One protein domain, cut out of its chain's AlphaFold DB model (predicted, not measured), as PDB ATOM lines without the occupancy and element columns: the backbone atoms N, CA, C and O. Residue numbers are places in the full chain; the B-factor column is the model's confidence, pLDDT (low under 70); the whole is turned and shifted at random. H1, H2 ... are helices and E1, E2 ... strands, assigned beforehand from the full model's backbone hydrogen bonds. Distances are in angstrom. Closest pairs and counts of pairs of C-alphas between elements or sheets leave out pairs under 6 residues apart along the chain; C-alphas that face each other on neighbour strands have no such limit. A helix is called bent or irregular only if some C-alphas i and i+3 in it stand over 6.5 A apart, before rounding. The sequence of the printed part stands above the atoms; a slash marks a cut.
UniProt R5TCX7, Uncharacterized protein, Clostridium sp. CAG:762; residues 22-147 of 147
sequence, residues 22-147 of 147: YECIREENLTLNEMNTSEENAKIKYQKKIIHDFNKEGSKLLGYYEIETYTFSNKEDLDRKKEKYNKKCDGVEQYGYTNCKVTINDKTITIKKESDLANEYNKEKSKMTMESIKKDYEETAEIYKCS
ATOM      1  N   TYR A  22     -35.782 -17.806 -19.063       96.75
ATOM      2  CA  TYR A  22     -34.493 -17.270 -19.500       96.75
ATOM      3  C   TYR A  22     -34.717 -16.338 -20.689       96.75
ATOM      4  O   TYR A  22     -35.236 -16.766 -21.728       96.75
ATOM      5  N   GLU A  23     -34.377 -15.058 -20.544       96.31
ATOM      6  CA  GLU A  23     -34.590 -14.060 -21.592       96.31
ATOM      7  C   GLU A  23     -33.283 -13.450 -22.083       96.31
ATOM      8  O   GLU A  23     -32.373 -13.202 -21.306       96.31
ATOM      9  N   CYS A  24     -33.215 -13.172 -23.382       97.19
ATOM     10  CA  CYS A  24     -32.078 -12.533 -24.029       97.19
ATOM     11  C   CYS A  24     -32.556 -11.360 -24.875       97.19
ATOM     12  O   CYS A  24     -33.553 -11.464 -25.596       97.19
ATOM     13  N   ILE A  25     -31.854 -10.235 -24.791       97.06
ATOM     14  CA  ILE A  25     -32.220  -8.985 -25.451       97.06
ATOM     15  C   ILE A  25     -31.043  -8.495 -26.288       97.06
ATOM     16  O   ILE A  25     -29.922  -8.416 -25.792       97.06
ATOM     17  N   ARG A  26     -31.316  -8.115 -27.537       95.69
ATOM     18  CA  ARG A  26     -30.415  -7.288 -28.349       95.69
ATOM     19  C   ARG A  26     -31.108  -5.992 -28.740       95.69
ATOM     20  O   ARG A  26     -32.317  -5.983 -28.995       95.69
ATOM     21  N   GLU A  27     -30.336  -4.920 -28.818       94.56
ATOM     22  CA  GLU A  27     -30.804  -3.591 -29.197       94.56
ATOM     23  C   GLU A  27     -29.903  -3.025 -30.289       94.56
ATOM     24  O   GLU A  27     -28.681  -3.110 -30.195       94.56
ATOM     25  N   GLU A  28     -30.501  -2.423 -31.312       90.81
ATOM     26  CA  GLU A  28     -29.757  -1.780 -32.392       90.81
ATOM     27  C   GLU A  28     -30.507  -0.554 -32.928       90.81
ATOM     28  O   GLU A  28     -31.721  -0.400 -32.758       90.81
ATOM     29  N   ASN A  29     -29.771   0.357 -33.564       87.56
ATOM     30  CA  ASN A  29     -30.361   1.489 -34.270       87.56
ATOM     31  C   ASN A  29     -30.377   1.160 -35.761       87.56
ATOM     32  O   ASN A  29     -29.320   1.078 -36.378       87.56
ATOM     33  N   LEU A  30     -31.568   1.005 -36.331       82.69
ATOM     34  CA  LEU A  30     -31.744   0.733 -37.752       82.69
ATOM     35  C   LEU A  30     -31.791   2.050 -38.534       82.69
ATOM     36  O   LEU A  30     -32.504   2.990 -38.154       82.69
ATOM     37  N   THR A  31     -31.048   2.107 -39.639       68.44
ATOM     38  CA  THR A  31     -31.124   3.178 -40.640       68.44
ATOM     39  C   THR A  31     -31.933   2.710 -41.848       68.44
ATOM     40  O   THR A  31     -31.870   1.562 -42.279       68.44
ATOM     41  N   LEU A  32     -32.756   3.609 -42.390       58.47
ATOM     42  CA  LEU A  32     -33.844   3.257 -43.309       58.47
ATOM     43  C   LEU A  32     -33.392   2.737 -44.692       58.47
ATOM     44  O   LEU A  32     -34.197   2.136 -45.404       58.47
ATOM     45  N   ASN A  33     -32.117   2.905 -45.061       53.06
ATOM     46  CA  ASN A  33     -31.588   2.457 -46.358       53.06
ATOM     47  C   ASN A  33     -31.616   0.930 -46.541       53.06
ATOM     48  O   ASN A  33     -31.667   0.463 -47.674       53.06
ATOM     49  N   GLU A  34     -31.693   0.146 -45.463       50.50
ATOM     50  CA  GLU A  34     -31.863  -1.314 -45.535       50.50
ATOM     51  C   GLU A  34     -33.311  -1.745 -45.863       50.50
ATOM     52  O   GLU A  34     -33.629  -2.933 -45.878       50.50
ATOM     53  N   MET A  35     -34.227  -0.795 -46.122       52.00
ATOM     54  CA  MET A  35     -35.664  -1.065 -46.288       52.00
ATOM     55  C   MET A  35     -36.294  -0.616 -47.621       52.00
ATOM     56  O   MET A  35     -37.518  -0.719 -47.739       52.00
ATOM     57  N   ASN A  36     -35.504  -0.203 -48.626       47.62
ATOM     58  CA  ASN A  36     -35.964   0.186 -49.975       47.62
ATOM     59  C   ASN A  36     -37.088   1.245 -49.993       47.62
ATOM     60  O   ASN A  36     -38.140   1.032 -50.593       47.62
ATOM     61  N   THR A  37     -36.871   2.413 -49.385       48.12
ATOM     62  CA  THR A  37     -37.691   3.604 -49.664       48.12
ATOM     63  C   THR A  37     -36.813   4.846 -49.710       48.12
ATOM     64  O   THR A  37     -36.111   5.141 -48.748       48.12
ATOM     65  N   SER A  38     -36.876   5.560 -50.833       50.44
ATOM     66  CA  SER A  38     -36.346   6.910 -51.028       50.44
ATOM     67  C   SER A  38     -37.116   7.880 -50.129       50.44
ATOM     68  O   SER A  38     -38.127   8.420 -50.555       50.44
ATOM     69  N   GLU A  39     -36.692   8.057 -48.884       51.41
ATOM     70  CA  GLU A  39     -37.047   9.201 -48.037       51.41
ATOM     71  C   GLU A  39     -36.157   9.197 -46.785       51.41
ATOM     72  O   GLU A  39     -35.665   8.147 -46.371       51.41
ATOM     73  N   GLU A  40     -35.903  10.392 -46.251       50.62
ATOM     74  CA  GLU A  40     -34.882  10.735 -45.254       50.62
ATOM     75  C   GLU A  40     -34.701   9.738 -44.097       50.62
ATOM     76  O   GLU A  40     -35.628   9.063 -43.654       50.62
ATOM     77  N   ASN A  41     -33.467   9.700 -43.577       54.16
ATOM     78  CA  ASN A  41     -32.941   8.804 -42.542       54.16
ATOM     79  C   ASN A  41     -33.765   8.770 -41.235       54.16
ATOM     80  O   ASN A  41     -33.316   9.252 -40.191       54.16
ATOM     81  N   ALA A  42     -34.940   8.142 -41.244       59.03
ATOM     82  CA  ALA A  42     -35.677   7.836 -40.031       59.03
ATOM     83  C   ALA A  42     -34.870   6.809 -39.227       59.03
ATOM     84  O   ALA A  42     -34.716   5.657 -39.637       59.03
ATOM     85  N   LYS A  43     -34.337   7.235 -38.078       73.62
ATOM     86  CA  LYS A  43     -33.709   6.335 -37.110       73.62
ATOM     87  C   LYS A  43     -34.813   5.573 -36.385       73.62
ATOM     88  O   LYS A  43     -35.676   6.182 -35.746       73.62
ATOM     89  N   ILE A  44     -34.779   4.250 -36.488       87.00
ATOM     90  CA  ILE A  44     -35.688   3.359 -35.767       87.00
ATOM     91  C   ILE A  44     -34.864   2.667 -34.690       87.00
ATOM     92  O   ILE A  44     -33.850   2.040 -34.990       87.00
ATOM     93  N   LYS A  45     -35.296   2.760 -33.431       91.62
ATOM     94  CA  LYS A  45     -34.722   1.919 -32.377       91.62
ATOM     95  C   LYS A  45     -35.382   0.554 -32.451       91.62
ATOM     96  O   LYS A  45     -36.608   0.466 -32.347       91.62
ATOM     97  N   TYR A  46     -34.581  -0.483 -32.629       93.25
ATOM     98  CA  TYR A  46     -35.038  -1.859 -32.629       93.25
ATOM     99  C   TYR A  46     -34.555  -2.584 -31.382       93.25
ATOM    100  O   TYR A  46     -33.419  -2.423 -30.945       93.25
ATOM    101  N   GLN A  47     -35.436  -3.412 -30.837       96.19
ATOM    102  CA  GLN A  47     -35.124  -4.354 -29.777       96.19
ATOM    103  C   GLN A  47     -35.700  -5.717 -30.158       96.19
ATOM    104  O   GLN A  47     -36.898  -5.822 -30.440       96.19
ATOM    105  N   LYS A  48     -34.874  -6.766 -30.111       96.69
ATOM    106  CA  LYS A  48     -35.334  -8.160 -30.154       96.69
ATOM    107  C   LYS A  48     -35.179  -8.763 -28.773       96.69
ATOM    108  O   LYS A  48     -34.070  -8.815 -28.248       96.69
ATOM    109  N   LYS A  49     -36.280  -9.253 -28.218       97.06
ATOM    110  CA  LYS A  49     -36.300 -10.064 -27.008       97.06
ATOM    111  C   LYS A  49     -36.653 -11.498 -27.376       97.06
ATOM    112  O   LYS A  49     -37.659 -11.734 -28.041       97.06
ATOM    113  N   ILE A  50     -35.836 -12.438 -26.929       96.56
ATOM    114  CA  ILE A  50     -36.064 -13.872 -27.059       96.56
ATOM    115  C   ILE A  50     -36.321 -14.416 -25.661       96.56
ATOM    116  O   ILE A  50     -35.566 -14.117 -24.739       96.56
ATOM    117  N   ILE A  51     -37.392 -15.185 -25.491       96.75
ATOM    118  CA  ILE A  51     -37.773 -15.765 -24.202       96.75
ATOM    119  C   ILE A  51     -37.866 -17.274 -24.352       96.75
ATOM    120  O   ILE A  51     -38.596 -17.767 -25.212       96.75
ATOM    121  N   HIS A  52     -37.166 -17.984 -23.478       97.00
ATOM    122  CA  HIS A  52     -37.240 -19.427 -23.316       97.00
ATOM    123  C   HIS A  52     -37.911 -19.694 -21.972       97.00
ATOM    124  O   HIS A  52     -37.443 -19.211 -20.939       97.00
ATOM    125  N   ASP A  53     -39.023 -20.417 -21.985       97.00
ATOM    126  CA  ASP A  53     -39.679 -20.880 -20.767       97.00
ATOM    127  C   ASP A  53     -39.409 -22.365 -20.590       97.00
ATOM    128  O   ASP A  53     -39.699 -23.152 -21.489       97.00
ATOM    129  N   PHE A  54     -38.870 -22.749 -19.442       97.19
ATOM    130  CA  PHE A  54     -38.558 -24.134 -19.120       97.19
ATOM    131  C   PHE A  54     -39.447 -24.662 -18.006       97.19
ATOM    132  O   PHE A  54     -40.065 -23.916 -17.248       97.19
ATOM    133  N   ASN A  55     -39.454 -25.980 -17.836       96.44
ATOM    134  CA  ASN A  55     -39.895 -26.559 -16.576       96.44
ATOM    135  C   ASN A  55     -39.015 -26.063 -15.408       96.44
ATOM    136  O   ASN A  55     -37.936 -25.495 -15.589       96.44
ATOM    137  N   LYS A  56     -39.473 -26.301 -14.176       96.69
ATOM    138  CA  LYS A  56     -38.799 -25.815 -12.958       96.69
ATOM    139  C   LYS A  56     -37.322 -26.218 -12.872       96.69
ATOM    140  O   LYS A  56     -36.518 -25.453 -12.360       96.69
ATOM    141  N   GLU A  57     -36.980 -27.397 -13.383       96.88
ATOM    142  CA  GLU A  57     -35.620 -27.945 -13.374       96.88
ATOM    143  C   GLU A  57     -34.727 -27.385 -14.492       96.88
ATOM    144  O   GLU A  57     -33.517 -27.567 -14.450       96.88
ATOM    145  N   GLY A  58     -35.298 -26.726 -15.509       96.38
ATOM    146  CA  GLY A  58     -34.551 -26.262 -16.682       96.38
ATOM    147  C   GLY A  58     -34.224 -27.363 -17.700       96.38
ATOM    148  O   GLY A  58     -33.490 -27.111 -18.652       96.38
ATOM    149  N   SER A  59     -34.751 -28.577 -17.527       96.50
ATOM    150  CA  SER A  59     -34.453 -29.751 -18.359       96.50
ATOM    151  C   SER A  59     -35.313 -29.860 -19.621       96.50
ATOM    152  O   SER A  59     -34.955 -30.594 -20.539       96.50
ATOM    153  N   LYS A  60     -36.442 -29.144 -19.695       95.69
ATOM    154  CA  LYS A  60     -37.356 -29.184 -20.844       95.69
ATOM    155  C   LYS A  60     -37.875 -27.799 -21.198       95.69
ATOM    156  O   LYS A  60     -38.447 -27.130 -20.336       95.69
ATOM    157  N   LEU A  61     -37.750 -27.418 -22.469       96.56
ATOM    158  CA  LEU A  61     -38.363 -26.214 -23.024       96.56
ATOM    159  C   LEU A  61     -39.888 -26.398 -23.141       96.56
ATOM    160  O   LEU A  61     -40.374 -27.360 -23.736       96.56
ATOM    161  N   LEU A  62     -40.642 -25.485 -22.536       95.50
ATOM    162  CA  LEU A  62     -42.106 -25.435 -22.537       95.50
ATOM    163  C   LEU A  62     -42.648 -24.377 -23.496       95.50
ATOM    164  O   LEU A  62     -43.722 -24.566 -24.059       95.50
ATOM    165  N   GLY A  63     -41.906 -23.288 -23.693       95.44
ATOM    166  CA  GLY A  63     -42.306 -22.202 -24.576       95.44
ATOM    167  C   GLY A  63     -41.110 -21.449 -25.136       95.44
ATOM    168  O   GLY A  63     -40.070 -21.327 -24.490       95.44
ATOM    169  N   TYR A  64     -41.273 -20.930 -26.348       95.94
ATOM    170  CA  TYR A  64     -40.296 -20.060 -26.987       95.94
ATOM    171  C   TYR A  64     -41.006 -18.894 -27.663       95.94
ATOM    172  O   TYR A  64     -41.943 -19.090 -28.441       95.94
ATOM    173  N   TYR A  65     -40.543 -17.683 -27.364       95.94
ATOM    174  CA  TYR A  65     -41.161 -16.452 -27.833       95.94
ATOM    175  C   TYR A  65     -40.125 -15.516 -28.437       95.94
ATOM    176  O   TYR A  65     -39.081 -15.260 -27.835       95.94
ATOM    177  N   GLU A  66     -40.461 -14.932 -29.584       96.19
ATOM    178  CA  GLU A  66     -39.723 -13.807 -30.152       96.19
ATOM    179  C   GLU A  66     -40.575 -12.544 -30.073       96.19
ATOM    180  O   GLU A  66     -41.726 -12.523 -30.507       96.19
ATOM    181  N   ILE A  67     -40.012 -11.476 -29.518       96.31
ATOM    182  CA  ILE A  67     -40.673 -10.182 -29.388       96.31
ATOM    183  C   ILE A  67     -39.788  -9.127 -30.040       96.31
ATOM    184  O   ILE A  67     -38.738  -8.760 -29.513       96.31
ATOM    185  N   GLU A  68     -40.224  -8.623 -31.186       95.75
ATOM    186  CA  GLU A  68     -39.591  -7.514 -31.893       95.75
ATOM    187  C   GLU A  68     -40.300  -6.213 -31.531       95.75
ATOM    188  O   GLU A  68     -41.523  -6.127 -31.609       95.75
ATOM    189  N   THR A  69     -39.548  -5.188 -31.149       95.75
ATOM    190  CA  THR A  69     -40.084  -3.856 -30.860       95.75
ATOM    191  C   THR A  69     -39.383  -2.820 -31.720       95.75
ATOM    192  O   THR A  69     -38.162  -2.697 -31.675       95.75
ATOM    193  N   TYR A  70     -40.168  -2.062 -32.480       93.25
ATOM    194  CA  TYR A  70     -39.722  -0.974 -33.344       93.25
ATOM    195  C   TYR A  70     -40.239   0.340 -32.781       93.25
ATOM    196  O   TYR A  70     -41.451   0.537 -32.710       93.25
ATOM    197  N   THR A  71     -39.337   1.235 -32.391       93.06
ATOM    198  CA  THR A  71     -39.687   2.570 -31.895       93.06
ATOM    199  C   THR A  71     -39.271   3.618 -32.915       93.06
ATOM    200  O   THR A  71     -38.087   3.763 -33.229       93.06
ATOM    201  N   PHE A  72     -40.262   4.337 -33.433       89.31
ATOM    202  CA  PHE A  72     -40.107   5.352 -34.467       89.31
ATOM    203  C   PHE A  72     -39.879   6.733 -33.850       89.31
ATOM    204  O   PHE A  72     -40.293   7.017 -32.724       89.31
ATOM    205  N   SER A  73     -39.226   7.618 -34.604       86.62
ATOM    206  CA  SER A  73     -38.957   8.990 -34.154       86.62
ATOM    207  C   SER A  73     -40.256   9.797 -33.996       86.62
ATOM    208  O   SER A  73     -40.439  10.550 -33.028       86.62
ATOM    209  N   ASN A  74     -41.211   9.590 -34.906       85.38
ATOM    210  CA  ASN A  74     -42.530  10.211 -34.882       85.38
ATOM    211  C   ASN A  74     -43.631   9.222 -35.322       85.38
ATOM    212  O   ASN A  74     -43.354   8.100 -35.747       85.38
ATOM    213  N   LYS A  75     -44.894   9.633 -35.159       85.44
ATOM    214  CA  LYS A  75     -46.065   8.805 -35.475       85.44
ATOM    215  C   LYS A  75     -46.362   8.737 -36.977       85.44
ATOM    216  O   LYS A  75     -46.860   7.720 -37.446       85.44
ATOM    217  N   GLU A  76     -46.028   9.779 -37.728       83.81
ATOM    218  CA  GLU A  76     -46.229   9.822 -39.179       83.81
ATOM    219  C   GLU A  76     -45.415   8.726 -39.887       83.81
ATOM    220  O   GLU A  76     -45.950   7.996 -40.723       83.81
ATOM    221  N   ASP A  77     -44.165   8.524 -39.465       82.31
ATOM    222  CA  ASP A  77     -43.302   7.434 -39.930       82.31
ATOM    223  C   ASP A  77     -43.932   6.058 -39.695       82.31
ATOM    224  O   ASP A  77     -43.822   5.163 -40.539       82.31
ATOM    225  N   LEU A  78     -44.571   5.880 -38.533       85.31
ATOM    226  CA  LEU A  78     -45.269   4.651 -38.180       85.31
ATOM    227  C   LEU A  78     -46.494   4.458 -39.072       85.31
ATOM    228  O   LEU A  78     -46.669   3.378 -39.635       85.31
ATOM    229  N   ASP A  79     -47.332   5.487 -39.220       85.12
ATOM    230  CA  ASP A  79     -48.584   5.410 -39.976       85.12
ATOM    231  C   ASP A  79     -48.346   5.056 -41.448       85.12
ATOM    232  O   ASP A  79     -49.086   4.238 -42.000       85.12
ATOM    233  N   ARG A  80     -47.264   5.569 -42.050       82.81
ATOM    234  CA  ARG A  80     -46.825   5.197 -43.408       82.81
ATOM    235  C   ARG A  80     -46.401   3.725 -43.529       82.81
ATOM    236  O   ARG A  80     -46.453   3.159 -44.617       82.81
ATOM    237  N   LYS A  81     -45.959   3.091 -42.437       82.19
ATOM    238  CA  LYS A  81     -45.324   1.755 -42.446       82.19
ATOM    239  C   LYS A  81     -46.158   0.659 -41.790       82.19
ATOM    240  O   LYS A  81     -45.838  -0.517 -41.961       82.19
ATOM    241  N   LYS A  82     -47.218   1.005 -41.058       86.38
ATOM    242  CA  LYS A  82     -48.017   0.064 -40.257       86.38
ATOM    243  C   LYS A  82     -48.480  -1.165 -41.041       86.38
ATOM    244  O   LYS A  82     -48.400  -2.277 -40.528       86.38
ATOM    245  N   GLU A  83     -48.889  -0.992 -42.300       87.62
ATOM    246  CA  GLU A  83     -49.364  -2.098 -43.140       87.62
ATOM    247  C   GLU A  83     -48.266  -3.124 -43.423       87.62
ATOM    248  O   GLU A  83     -48.517  -4.326 -43.357       87.62
ATOM    249  N   LYS A  84     -47.029  -2.671 -43.664       87.31
ATOM    250  CA  LYS A  84     -45.872  -3.554 -43.866       87.31
ATOM    251  C   LYS A  84     -45.609  -4.414 -42.631       87.31
ATOM    252  O   LYS A  84     -45.319  -5.598 -42.764       87.31
ATOM    253  N   TYR A  85     -45.705  -3.833 -41.437       88.31
ATOM    254  CA  TYR A  85     -45.473  -4.566 -40.192       88.31
ATOM    255  C   TYR A  85     -46.631  -5.498 -39.834       88.31
ATOM    256  O   TYR A  85     -46.369  -6.589 -39.340       88.31
ATOM    257  N   ASN A  86     -47.878  -5.131 -40.137       88.44
ATOM    258  CA  ASN A  86     -49.023  -6.029 -39.956       88.44
ATOM    259  C   ASN A  86     -48.866  -7.324 -40.766       88.44
ATOM    260  O   ASN A  86     -49.165  -8.396 -40.253       88.44
ATOM    261  N   LYS A  87     -48.289  -7.238 -41.972       90.50
ATOM    262  CA  LYS A  87     -48.008  -8.398 -42.833       90.50
ATOM    263  C   LYS A  87     -46.871  -9.300 -42.341       90.50
ATOM    264  O   LYS A  87     -46.687 -10.390 -42.864       90.50
ATOM    265  N   LYS A  88     -46.084  -8.899 -41.330       89.12
ATOM    266  CA  LYS A  88     -44.997  -9.748 -40.790       89.12
ATOM    267  C   LYS A  88     -45.496 -10.994 -40.052       89.12
ATOM    268  O   LYS A  88     -44.682 -11.867 -39.746       89.12
ATOM    269  N   CYS A  89     -46.783 -11.040 -39.718       93.19
ATOM    270  CA  CYS A  89     -47.416 -12.221 -39.147       93.19
ATOM    271  C   CYS A  89     -48.013 -13.157 -40.206       93.19
ATOM    272  O   CYS A  89     -48.429 -14.251 -39.847       93.19
ATOM    273  N   ASP A  90     -48.030 -12.774 -41.485       93.38
ATOM    274  CA  ASP A  90     -48.609 -13.605 -42.536       93.38
ATOM    275  C   ASP A  90     -47.696 -14.814 -42.811       93.38
ATOM    276  O   ASP A  90     -46.510 -14.656 -43.107       93.38
ATOM    277  N   GLY A  91     -48.243 -16.031 -42.709       91.25
ATOM    278  CA  GLY A  91     -47.547 -17.279 -43.050       91.25
ATOM    279  C   GLY A  91     -46.467 -17.719 -42.058       91.25
ATOM    280  O   GLY A  91     -45.641 -18.571 -42.389       91.25
ATOM    281  N   VAL A  92     -46.445 -17.160 -40.844       92.12
ATOM    282  CA  VAL A  92     -45.464 -17.517 -39.801       92.12
ATOM    283  C   VAL A  92     -45.529 -18.990 -39.390       92.12
ATOM    284  O   VAL A  92     -44.541 -19.536 -38.904       92.12
ATOM    285  N   GLU A  93     -46.655 -19.658 -39.623       90.88
ATOM    286  CA  GLU A  93     -46.868 -21.076 -39.334       90.88
ATOM    287  C   GLU A  93     -45.912 -21.965 -40.134       90.88
ATOM    288  O   GLU A  93     -45.415 -22.969 -39.620       90.88
ATOM    289  N   GLN A  94     -45.569 -21.549 -41.359       89.81
ATOM    290  CA  GLN A  94     -44.583 -22.232 -42.204       89.81
ATOM    291  C   GLN A  94     -43.173 -22.189 -41.607       89.81
ATOM    292  O   GLN A  94     -42.324 -22.982 -41.992       89.81
ATOM    293  N   TYR A  95     -42.929 -21.288 -40.653       90.00
ATOM    294  CA  TYR A  95     -41.664 -21.137 -39.937       90.00
ATOM    295  C   TYR A  95     -41.757 -21.637 -38.488       90.00
ATOM    296  O   TYR A  95     -40.939 -21.268 -37.645       90.00
ATOM    297  N   GLY A  96     -42.766 -22.461 -38.185       93.00
ATOM    298  CA  GLY A  96     -42.930 -23.090 -36.881       93.00
ATOM    299  C   GLY A  96     -43.448 -22.152 -35.794       93.00
ATOM    300  O   GLY A  96     -43.092 -22.317 -34.631       93.00
ATOM    301  N   TYR A  97     -44.273 -21.160 -36.120       94.75
ATOM    302  CA  TYR A  97     -44.968 -20.354 -35.112       94.75
ATOM    303  C   TYR A  97     -46.446 -20.739 -35.032       94.75
ATOM    304  O   TYR A  97     -47.111 -20.834 -36.054       94.75
ATOM    305  N   THR A  98     -46.980 -20.945 -33.827       93.25
ATOM    306  CA  THR A  98     -48.426 -21.158 -33.620       93.25
ATOM    307  C   THR A  98     -49.203 -19.850 -33.596       93.25
ATOM    308  O   THR A  98     -50.404 -19.839 -33.853       93.25
ATOM    309  N   ASN A  99     -48.548 -18.748 -33.227       92.69
ATOM    310  CA  ASN A  99     -49.205 -17.463 -33.052       92.69
ATOM    311  C   ASN A  99     -48.256 -16.313 -33.392       92.69
ATOM    312  O   ASN A  99     -47.069 -16.342 -33.054       92.69
ATOM    313  N   CYS A 100     -48.796 -15.266 -34.010       95.12
ATOM    314  CA  CYS A 100     -48.123 -13.991 -34.187       95.12
ATOM    315  C   CYS A 100     -49.115 -12.846 -33.998       95.12
ATOM    316  O   CYS A 100     -50.188 -12.821 -34.596       95.12
ATOM    317  N   LYS A 101     -48.748 -11.875 -33.160       94.56
ATOM    318  CA  LYS A 101     -49.573 -10.703 -32.866       94.56
ATOM    319  C   LYS A 101     -48.767  -9.432 -33.057       94.56
ATOM    320  O   LYS A 101     -47.742  -9.237 -32.402       94.56
ATOM    321  N   VAL A 102     -49.290  -8.538 -33.889       94.69
ATOM    322  CA  VAL A 102     -48.804  -7.162 -34.012       94.69
ATOM    323  C   VAL A 102     -49.625  -6.268 -33.091       94.69
ATOM    324  O   VAL A 102     -50.852  -6.320 -33.077       94.69
ATOM    325  N   THR A 103     -48.948  -5.465 -32.280       94.19
ATOM    326  CA  THR A 103     -49.552  -4.443 -31.425       94.19
ATOM    327  C   THR A 103     -48.920  -3.107 -31.760       94.19
ATOM    328  O   THR A 103     -47.700  -3.002 -31.866       94.19
ATOM    329  N   ILE A 104     -49.749  -2.085 -31.926       91.81
ATOM    330  CA  ILE A 104     -49.314  -0.730 -32.243       91.81
ATOM    331  C   ILE A 104     -49.736   0.162 -31.084       91.81
ATOM    332  O   ILE A 104     -50.914   0.189 -30.727       91.81
ATOM    333  N   ASN A 105     -48.782   0.878 -30.496       89.94
ATOM    334  CA  ASN A 105     -49.043   1.825 -29.423       89.94
ATOM    335  C   ASN A 105     -48.159   3.063 -29.587       89.94
ATOM    336  O   ASN A 105     -46.937   2.953 -29.607       89.94
ATOM    337  N   ASP A 106     -48.788   4.231 -29.696       89.69
ATOM    338  CA  ASP A 106     -48.125   5.515 -29.943       89.69
ATOM    339  C   ASP A 106     -47.119   5.466 -31.115       89.69
ATOM    340  O   ASP A 106     -47.538   5.336 -32.265       89.69
ATOM    341  N   LYS A 107     -45.811   5.549 -30.834       90.94
ATOM    342  CA  LYS A 107     -44.710   5.492 -31.812       90.94
ATOM    343  C   LYS A 107     -44.042   4.118 -31.888       90.94
ATOM    344  O   LYS A 107     -42.940   3.999 -32.426       90.94
ATOM    345  N   THR A 108     -44.669   3.088 -31.330       92.94
ATOM    346  CA  THR A 108     -44.079   1.760 -31.190       92.94
ATOM    347  C   THR A 108     -44.930   0.697 -31.872       92.94
ATOM    348  O   THR A 108     -46.151   0.651 -31.719       92.94
ATOM    349  N   ILE A 109     -44.262  -0.197 -32.598       94.19
ATOM    350  CA  ILE A 109     -44.831  -1.455 -33.083       94.19
ATOM    351  C   ILE A 109     -44.148  -2.600 -32.340       94.19
ATOM    352  O   ILE A 109     -42.922  -2.698 -32.349       94.19
ATOM    353  N   THR A 110     -44.937  -3.487 -31.745       95.62
ATOM    354  CA  THR A 110     -44.470  -4.728 -31.127       95.62
ATOM    355  C   THR A 110     -45.026  -5.918 -31.891       95.62
ATOM    356  O   THR A 110     -46.236  -6.035 -32.063       95.62
ATOM    357  N   ILE A 111     -44.152  -6.820 -32.321       95.88
ATOM    358  CA  ILE A 111     -44.512  -8.086 -32.956       95.88
ATOM    359  C   ILE A 111     -44.097  -9.195 -32.011       95.88
ATOM    360  O   ILE A 111     -42.920  -9.325 -31.690       95.88
ATOM    361  N   LYS A 112     -45.064  -9.988 -31.566       95.94
ATOM    362  CA  LYS A 112     -44.834 -11.133 -30.691       95.94
ATOM    363  C   LYS A 112     -45.159 -12.409 -31.447       95.94
ATOM    364  O   LYS A 112     -46.287 -12.549 -31.907       95.94
ATOM    365  N   LYS A 113     -44.203 -13.330 -31.515       96.00
ATOM    366  CA  LYS A 113     -44.346 -14.667 -32.087       96.00
ATOM    367  C   LYS A 113     -44.190 -15.718 -30.996       96.00
ATOM    368  O   LYS A 113     -43.345 -15.568 -30.115       96.00
ATOM    369  N   GLU A 114     -44.996 -16.765 -31.065       95.62
ATOM    370  CA  GLU A 114     -44.933 -17.938 -30.191       95.62
ATOM    371  C   GLU A 114     -44.659 -19.166 -31.049       95.62
ATOM    372  O   GLU A 114     -45.351 -19.395 -32.042       95.62
ATOM    373  N   SER A 115     -43.607 -19.910 -30.714       95.12
ATOM    374  CA  SER A 115     -43.220 -21.082 -31.493       95.12
ATOM    375  C   SER A 115     -44.085 -22.292 -31.188       95.12
ATOM    376  O   SER A 115     -44.398 -22.593 -30.039       95.12
ATOM    377  N   ASP A 116     -44.373 -23.045 -32.241       95.12
ATOM    378  CA  ASP A 116     -44.849 -24.411 -32.150       95.12
ATOM    379  C   ASP A 116     -43.667 -25.349 -31.884       95.12
ATOM    380  O   ASP A 116     -42.914 -25.695 -32.797       95.12
ATOM    381  N   LEU A 117     -43.478 -25.763 -30.632       93.75
ATOM    382  CA  LEU A 117     -42.395 -26.682 -30.263       93.75
ATOM    383  C   LEU A 117     -42.585 -28.108 -30.812       93.75
ATOM    384  O   LEU A 117     -41.631 -28.889 -30.784       93.75
ATOM    385  N   ALA A 118     -43.781 -28.452 -31.301       92.12
ATOM    386  CA  ALA A 118     -44.049 -29.727 -31.964       92.12
ATOM    387  C   ALA A 118     -43.781 -29.673 -33.477       92.12
ATOM    388  O   ALA A 118     -43.654 -30.723 -34.110       92.12
ATOM    389  N   ASN A 119     -43.668 -28.475 -34.057       92.94
ATOM    390  CA  ASN A 119     -43.371 -28.296 -35.472       92.94
ATOM    391  C   ASN A 119     -41.950 -28.773 -35.808       92.94
ATOM    392  O   ASN A 119     -41.004 -28.557 -35.044       92.94
ATOM    393  N   GLU A 120     -41.789 -29.387 -36.982       91.88
ATOM    394  CA  GLU A 120     -40.515 -29.933 -37.455       91.88
ATOM    395  C   GLU A 120     -39.389 -28.888 -37.471       91.88
ATOM    396  O   GLU A 120     -38.274 -29.196 -37.049       91.88
ATOM    397  N   TYR A 121     -39.693 -27.632 -37.825       89.75
ATOM    398  CA  TYR A 121     -38.728 -26.527 -37.806       89.75
ATOM    399  C   TYR A 121     -38.120 -26.271 -36.420       89.75
ATOM    400  O   TYR A 121     -36.970 -25.846 -36.320       89.75
ATOM    401  N   ASN A 122     -38.861 -26.546 -35.343       91.62
ATOM    402  CA  ASN A 122     -38.412 -26.305 -33.970       91.62
ATOM    403  C   ASN A 122     -37.986 -27.578 -33.239       91.62
ATOM    404  O   ASN A 122     -37.691 -27.519 -32.045       91.62
ATOM    405  N   LYS A 123     -37.932 -28.723 -33.926       89.94
ATOM    406  CA  LYS A 123     -37.698 -30.030 -33.302       89.94
ATOM    407  C   LYS A 123     -36.382 -30.118 -32.531       89.94
ATOM    408  O   LYS A 123     -36.330 -30.780 -31.501       89.94
ATOM    409  N   GLU A 124     -35.320 -29.477 -33.011       91.50
ATOM    410  CA  GLU A 124     -34.050 -29.447 -32.271       91.50
ATOM    411  C   GLU A 124     -34.097 -28.452 -31.111       91.50
ATOM    412  O   GLU A 124     -33.658 -28.767 -30.007       91.50
ATOM    413  N   LYS A 125     -34.732 -27.293 -31.311       89.44
ATOM    414  CA  LYS A 125     -34.915 -26.290 -30.256       89.44
ATOM    415  C   LYS A 125     -35.740 -26.831 -29.084       89.44
ATOM    416  O   LYS A 125     -35.419 -26.550 -27.936       89.44
ATOM    417  N   SER A 126     -36.765 -27.646 -29.340       91.56
ATOM    418  CA  SER A 126     -37.616 -28.219 -28.285       91.56
ATOM    419  C   SER A 126     -36.900 -29.231 -27.382       91.56
ATOM    420  O   SER A 126     -37.390 -29.520 -26.289       91.56
ATOM    421  N   LYS A 127     -35.730 -29.734 -27.797       94.19
ATOM    422  CA  LYS A 127     -34.873 -30.626 -26.997       94.19
ATOM    423  C   LYS A 127     -33.848 -29.879 -26.144       94.19
ATOM    424  O   LYS A 127     -33.177 -30.511 -25.332       94.19
ATOM    425  N   MET A 128     -33.686 -28.572 -26.347       95.25
ATOM    426  CA  MET A 128     -32.685 -27.793 -25.631       95.25
ATOM    427  C   MET A 128     -33.028 -27.659 -24.145       95.25
ATOM    428  O   MET A 128     -34.195 -27.557 -23.755       95.25
ATOM    429  N   THR A 129     -31.985 -27.615 -23.322       97.38
ATOM    430  CA  THR A 129     -32.079 -27.352 -21.886       97.38
ATOM    431  C   THR A 129     -31.716 -25.898 -21.603       97.38
ATOM    432  O   THR A 129     -31.153 -25.190 -22.442       97.38
ATOM    433  N   MET A 130     -32.024 -25.428 -20.397       96.81
ATOM    434  CA  MET A 130     -31.619 -24.094 -19.960       96.81
ATOM    435  C   MET A 130     -30.095 -23.951 -19.960       96.81
ATOM    436  O   MET A 130     -29.581 -22.895 -20.314       96.81
ATOM    437  N   GLU A 131     -29.377 -25.011 -19.582       96.56
ATOM    438  CA  GLU A 131     -27.914 -25.043 -19.590       96.56
ATOM    439  C   GLU A 131     -27.355 -24.932 -21.011       96.56
ATOM    440  O   GLU A 131     -26.501 -24.082 -21.255       96.56
ATOM    441  N   SER A 132     -27.874 -25.720 -21.965       96.06
ATOM    442  CA  SER A 132     -27.402 -25.649 -23.351       96.06
ATOM    443  C   SER A 132     -27.677 -24.277 -23.962       96.06
ATOM    444  O   SER A 132     -26.798 -23.702 -24.588       96.06
ATOM    445  N   ILE A 133     -28.859 -23.702 -23.708       95.38
ATOM    446  CA  ILE A 133     -29.206 -22.372 -24.219       95.38
ATOM    447  C   ILE A 133     -28.323 -21.288 -23.592       95.38
ATOM    448  O   ILE A 133     -27.876 -20.390 -24.299       95.38
ATOM    449  N   LYS A 134     -28.036 -21.345 -22.285       95.69
ATOM    450  CA  LYS A 134     -27.108 -20.395 -21.650       95.69
ATOM    451  C   LYS A 134     -25.746 -20.418 -22.334       95.69
ATOM    452  O   LYS A 134     -25.254 -19.355 -22.696       95.69
ATOM    453  N   LYS A 135     -25.213 -21.613 -22.593       94.69
ATOM    454  CA  LYS A 135     -23.947 -21.796 -23.303       94.69
ATOM    455  C   LYS A 135     -23.983 -21.226 -24.727       94.69
ATOM    456  O   LYS A 135     -23.073 -20.496 -25.102       94.69
ATOM    457  N   ASP A 136     -25.053 -21.471 -25.485       92.62
ATOM    458  CA  ASP A 136     -25.213 -20.906 -26.836       92.62
ATOM    459  C   ASP A 136     -25.194 -19.362 -26.819       92.62
ATOM    460  O   ASP A 136     -24.661 -18.713 -27.722       92.62
ATOM    461  N   TYR A 137     -25.762 -18.741 -25.777       93.69
ATOM    462  CA  TYR A 137     -25.755 -17.283 -25.637       93.69
ATOM    463  C   TYR A 137     -24.455 -16.713 -25.062       93.69
ATOM    464  O   TYR A 137     -24.155 -15.553 -25.334       93.69
ATOM    465  N   GLU A 138     -23.654 -17.494 -24.334       92.69
ATOM    466  CA  GLU A 138     -22.300 -17.085 -23.933       92.69
ATOM    467  C   GLU A 138     -21.426 -16.810 -25.165       92.69
ATOM    468  O   GLU A 138     -20.716 -15.806 -25.205       92.69
ATOM    469  N   GLU A 139     -21.561 -17.623 -26.218       89.50
ATOM    470  CA  GLU A 139     -20.860 -17.427 -27.497       89.50
ATOM    471  C   GLU A 139     -21.344 -16.185 -28.272       89.50
ATOM    472  O   GLU A 139     -20.668 -15.715 -29.186       89.50
ATOM    473  N   THR A 140     -22.498 -15.619 -27.902       90.50
ATOM    474  CA  THR A 140     -23.089 -14.429 -28.539       90.50
ATOM    475  C   THR A 140     -23.273 -13.256 -27.569       90.50
ATOM    476  O   THR A 140     -24.032 -12.323 -27.855       90.50
ATOM    477  N   ALA A 141     -22.546 -13.261 -26.445       88.88
ATOM    478  CA  ALA A 141     -22.680 -12.287 -25.358       88.88
ATOM    479  C   ALA A 141     -22.354 -10.835 -25.761       88.88
ATOM    480  O   ALA A 141     -22.799  -9.889 -25.112       88.88
ATOM    481  N   GLU A 142     -21.609 -10.635 -26.853       90.31
ATOM    482  CA  GLU A 142     -21.358  -9.303 -27.422       90.31
ATOM    483  C   GLU A 142     -22.609  -8.696 -28.082       90.31
ATOM    484  O   GLU A 142     -22.725  -7.475 -28.201       90.31
ATOM    485  N   ILE A 143     -23.559  -9.543 -28.496       92.06
ATOM    486  CA  ILE A 143     -24.778  -9.161 -29.222       92.06
ATOM    487  C   ILE A 143     -25.994  -9.202 -28.293       92.06
ATOM    488  O   ILE A 143     -26.836  -8.302 -28.329       92.06
ATOM    489  N   TYR A 144     -26.105 -10.251 -27.477       94.19
ATOM    490  CA  TYR A 144     -27.244 -10.484 -26.598       94.19
ATOM    491  C   TYR A 144     -26.874 -10.311 -25.128       94.19
ATOM    492  O   TYR A 144     -25.908 -10.879 -24.632       94.19
ATOM    493  N   LYS A 145     -27.721  -9.581 -24.403       95.56
ATOM    494  CA  LYS A 145     -27.700  -9.503 -22.940       95.56
ATOM    495  C   LYS A 145     -28.788 -10.411 -22.388       95.56
ATOM    496  O   LYS A 145     -29.962 -10.183 -22.686       95.56
ATOM    497  N   CYS A 146     -28.406 -11.417 -21.608       95.81
ATOM    498  CA  CYS A 146     -29.332 -12.417 -21.083       95.81
ATOM    499  C   CYS A 146     -29.490 -12.353 -19.558       95.81
ATOM    500  O   CYS A 146     -28.556 -11.971 -18.852       95.81
ATOM    501  N   SER A 147     -30.673 -12.733 -19.064       90.31
ATOM    502  CA  SER A 147     -31.047 -12.769 -17.642       90.31
ATOM    503  C   SER A 147     -32.112 -13.817 -17.340       90.31
ATOM    504  O   SER A 147     -32.996 -14.029 -18.208       90.31
TER     505      SER A 147
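What this domain is: This is residues 22 to 147 of the 147 residues of an uncharacterized protein of Clostridium sp. CAG:762 (UniProt R5TCX7). Look first for a twisted wall of five antiparallel strands, with the irregular helix H2 over one face along E5 and the shorter helix H4 over the same face at the start of E1 and the end of E2. Residues 34 to 39 stick out, and the last residues run beside the edge strand E1. The printed part has 126 residues with four named helices and five named strands, in the order E1 H1 E2 E3 H2 H3 E4 E5 H4; the sheet's order is E1 E2 E3 E5 E4, and the class is mixed, helices and strands. The whole is elongated, 49 by 31 by 24 A, and only just compact, close to loose, with a radius of gyration of the C-alphas of 16.3 A.

Where its parts are: Find C-alpha 22 at (-34.493, -17.270, -19.500); there E1, residues 22 to 30, begins and runs 25.8 A. Its neighbour in the sheet is E2, residues 44 to 54, 32.3 A long, and the neighbour of E2 on its other side is E3, residues 61 to 71, 30.1 A. Then come E5, residues 108 to 115, 22.9 A, and E4, residues 97 to 105, 23.3 A. H2, residues 75 to 89, starts at C-alpha 75 (-46.065, 8.805, -35.475) and is 21.4 A long; it is irregular, with C-alphas 80 and 83 7.7 A apart. H1 is residues 32 to 35 and H3 residues 92 to 95. H4, residues 130 to 138, is 12.3 A long and ends at C-alpha 138 (-22.300, -17.085, -23.933).

How they stand to each other: In the sheet, look for N 26 and O 48, 2.9 A, between E1 and E2. In the hairpin E2 and E3, N 49 and O 67 are within hydrogen-bond range, 2.8 A apart. N 68 and O 111 are 2.8 A apart between E3 and E5, and N 103 and O 110 2.8 A in the hairpin E4 and E5. H2 and H4 are on one face, two layers, a sheet with helices on one face. H2 lies over E5 at a height over the sheet of 8.7 A, along the strands, at 3 degrees to E5 on the local plane; its closest C-alphas to E4 are those of Cys 89 and Cys 100, 5.3 A. E3, H2, H3 and E4 form a split strand-helix-strand unit, two strands running the same way with E5 between them, its crossover right-handed. H3 only grazes the sheet with residues 92 to 95. H4 is at a height of 9.3 A, over E2 and only just over E1, with 3 C-alphas falling on E1; its closest C-alphas to E2 are those of Met 130 and Phe 54, 7.0 A. H1 is not on the sheet. Residues 145 to 146 pair antiparallel with 24 to 25 of E1. Every O i to N i+4 pair is within hydrogen-bond range in H4, against 6 of 11 in H2; H1 and H3 are too short for such a pair.

The domain as a whole: The C-alphas farthest apart, those of Ser 38 and Glu 57, are 51.3 A from each other. The printed part has no cut, and the link from E5 to H4, residues 116 to 129, is long. Mean pLDDT of the printed part is 88.8; look at residues 31 to 42 for values under 70.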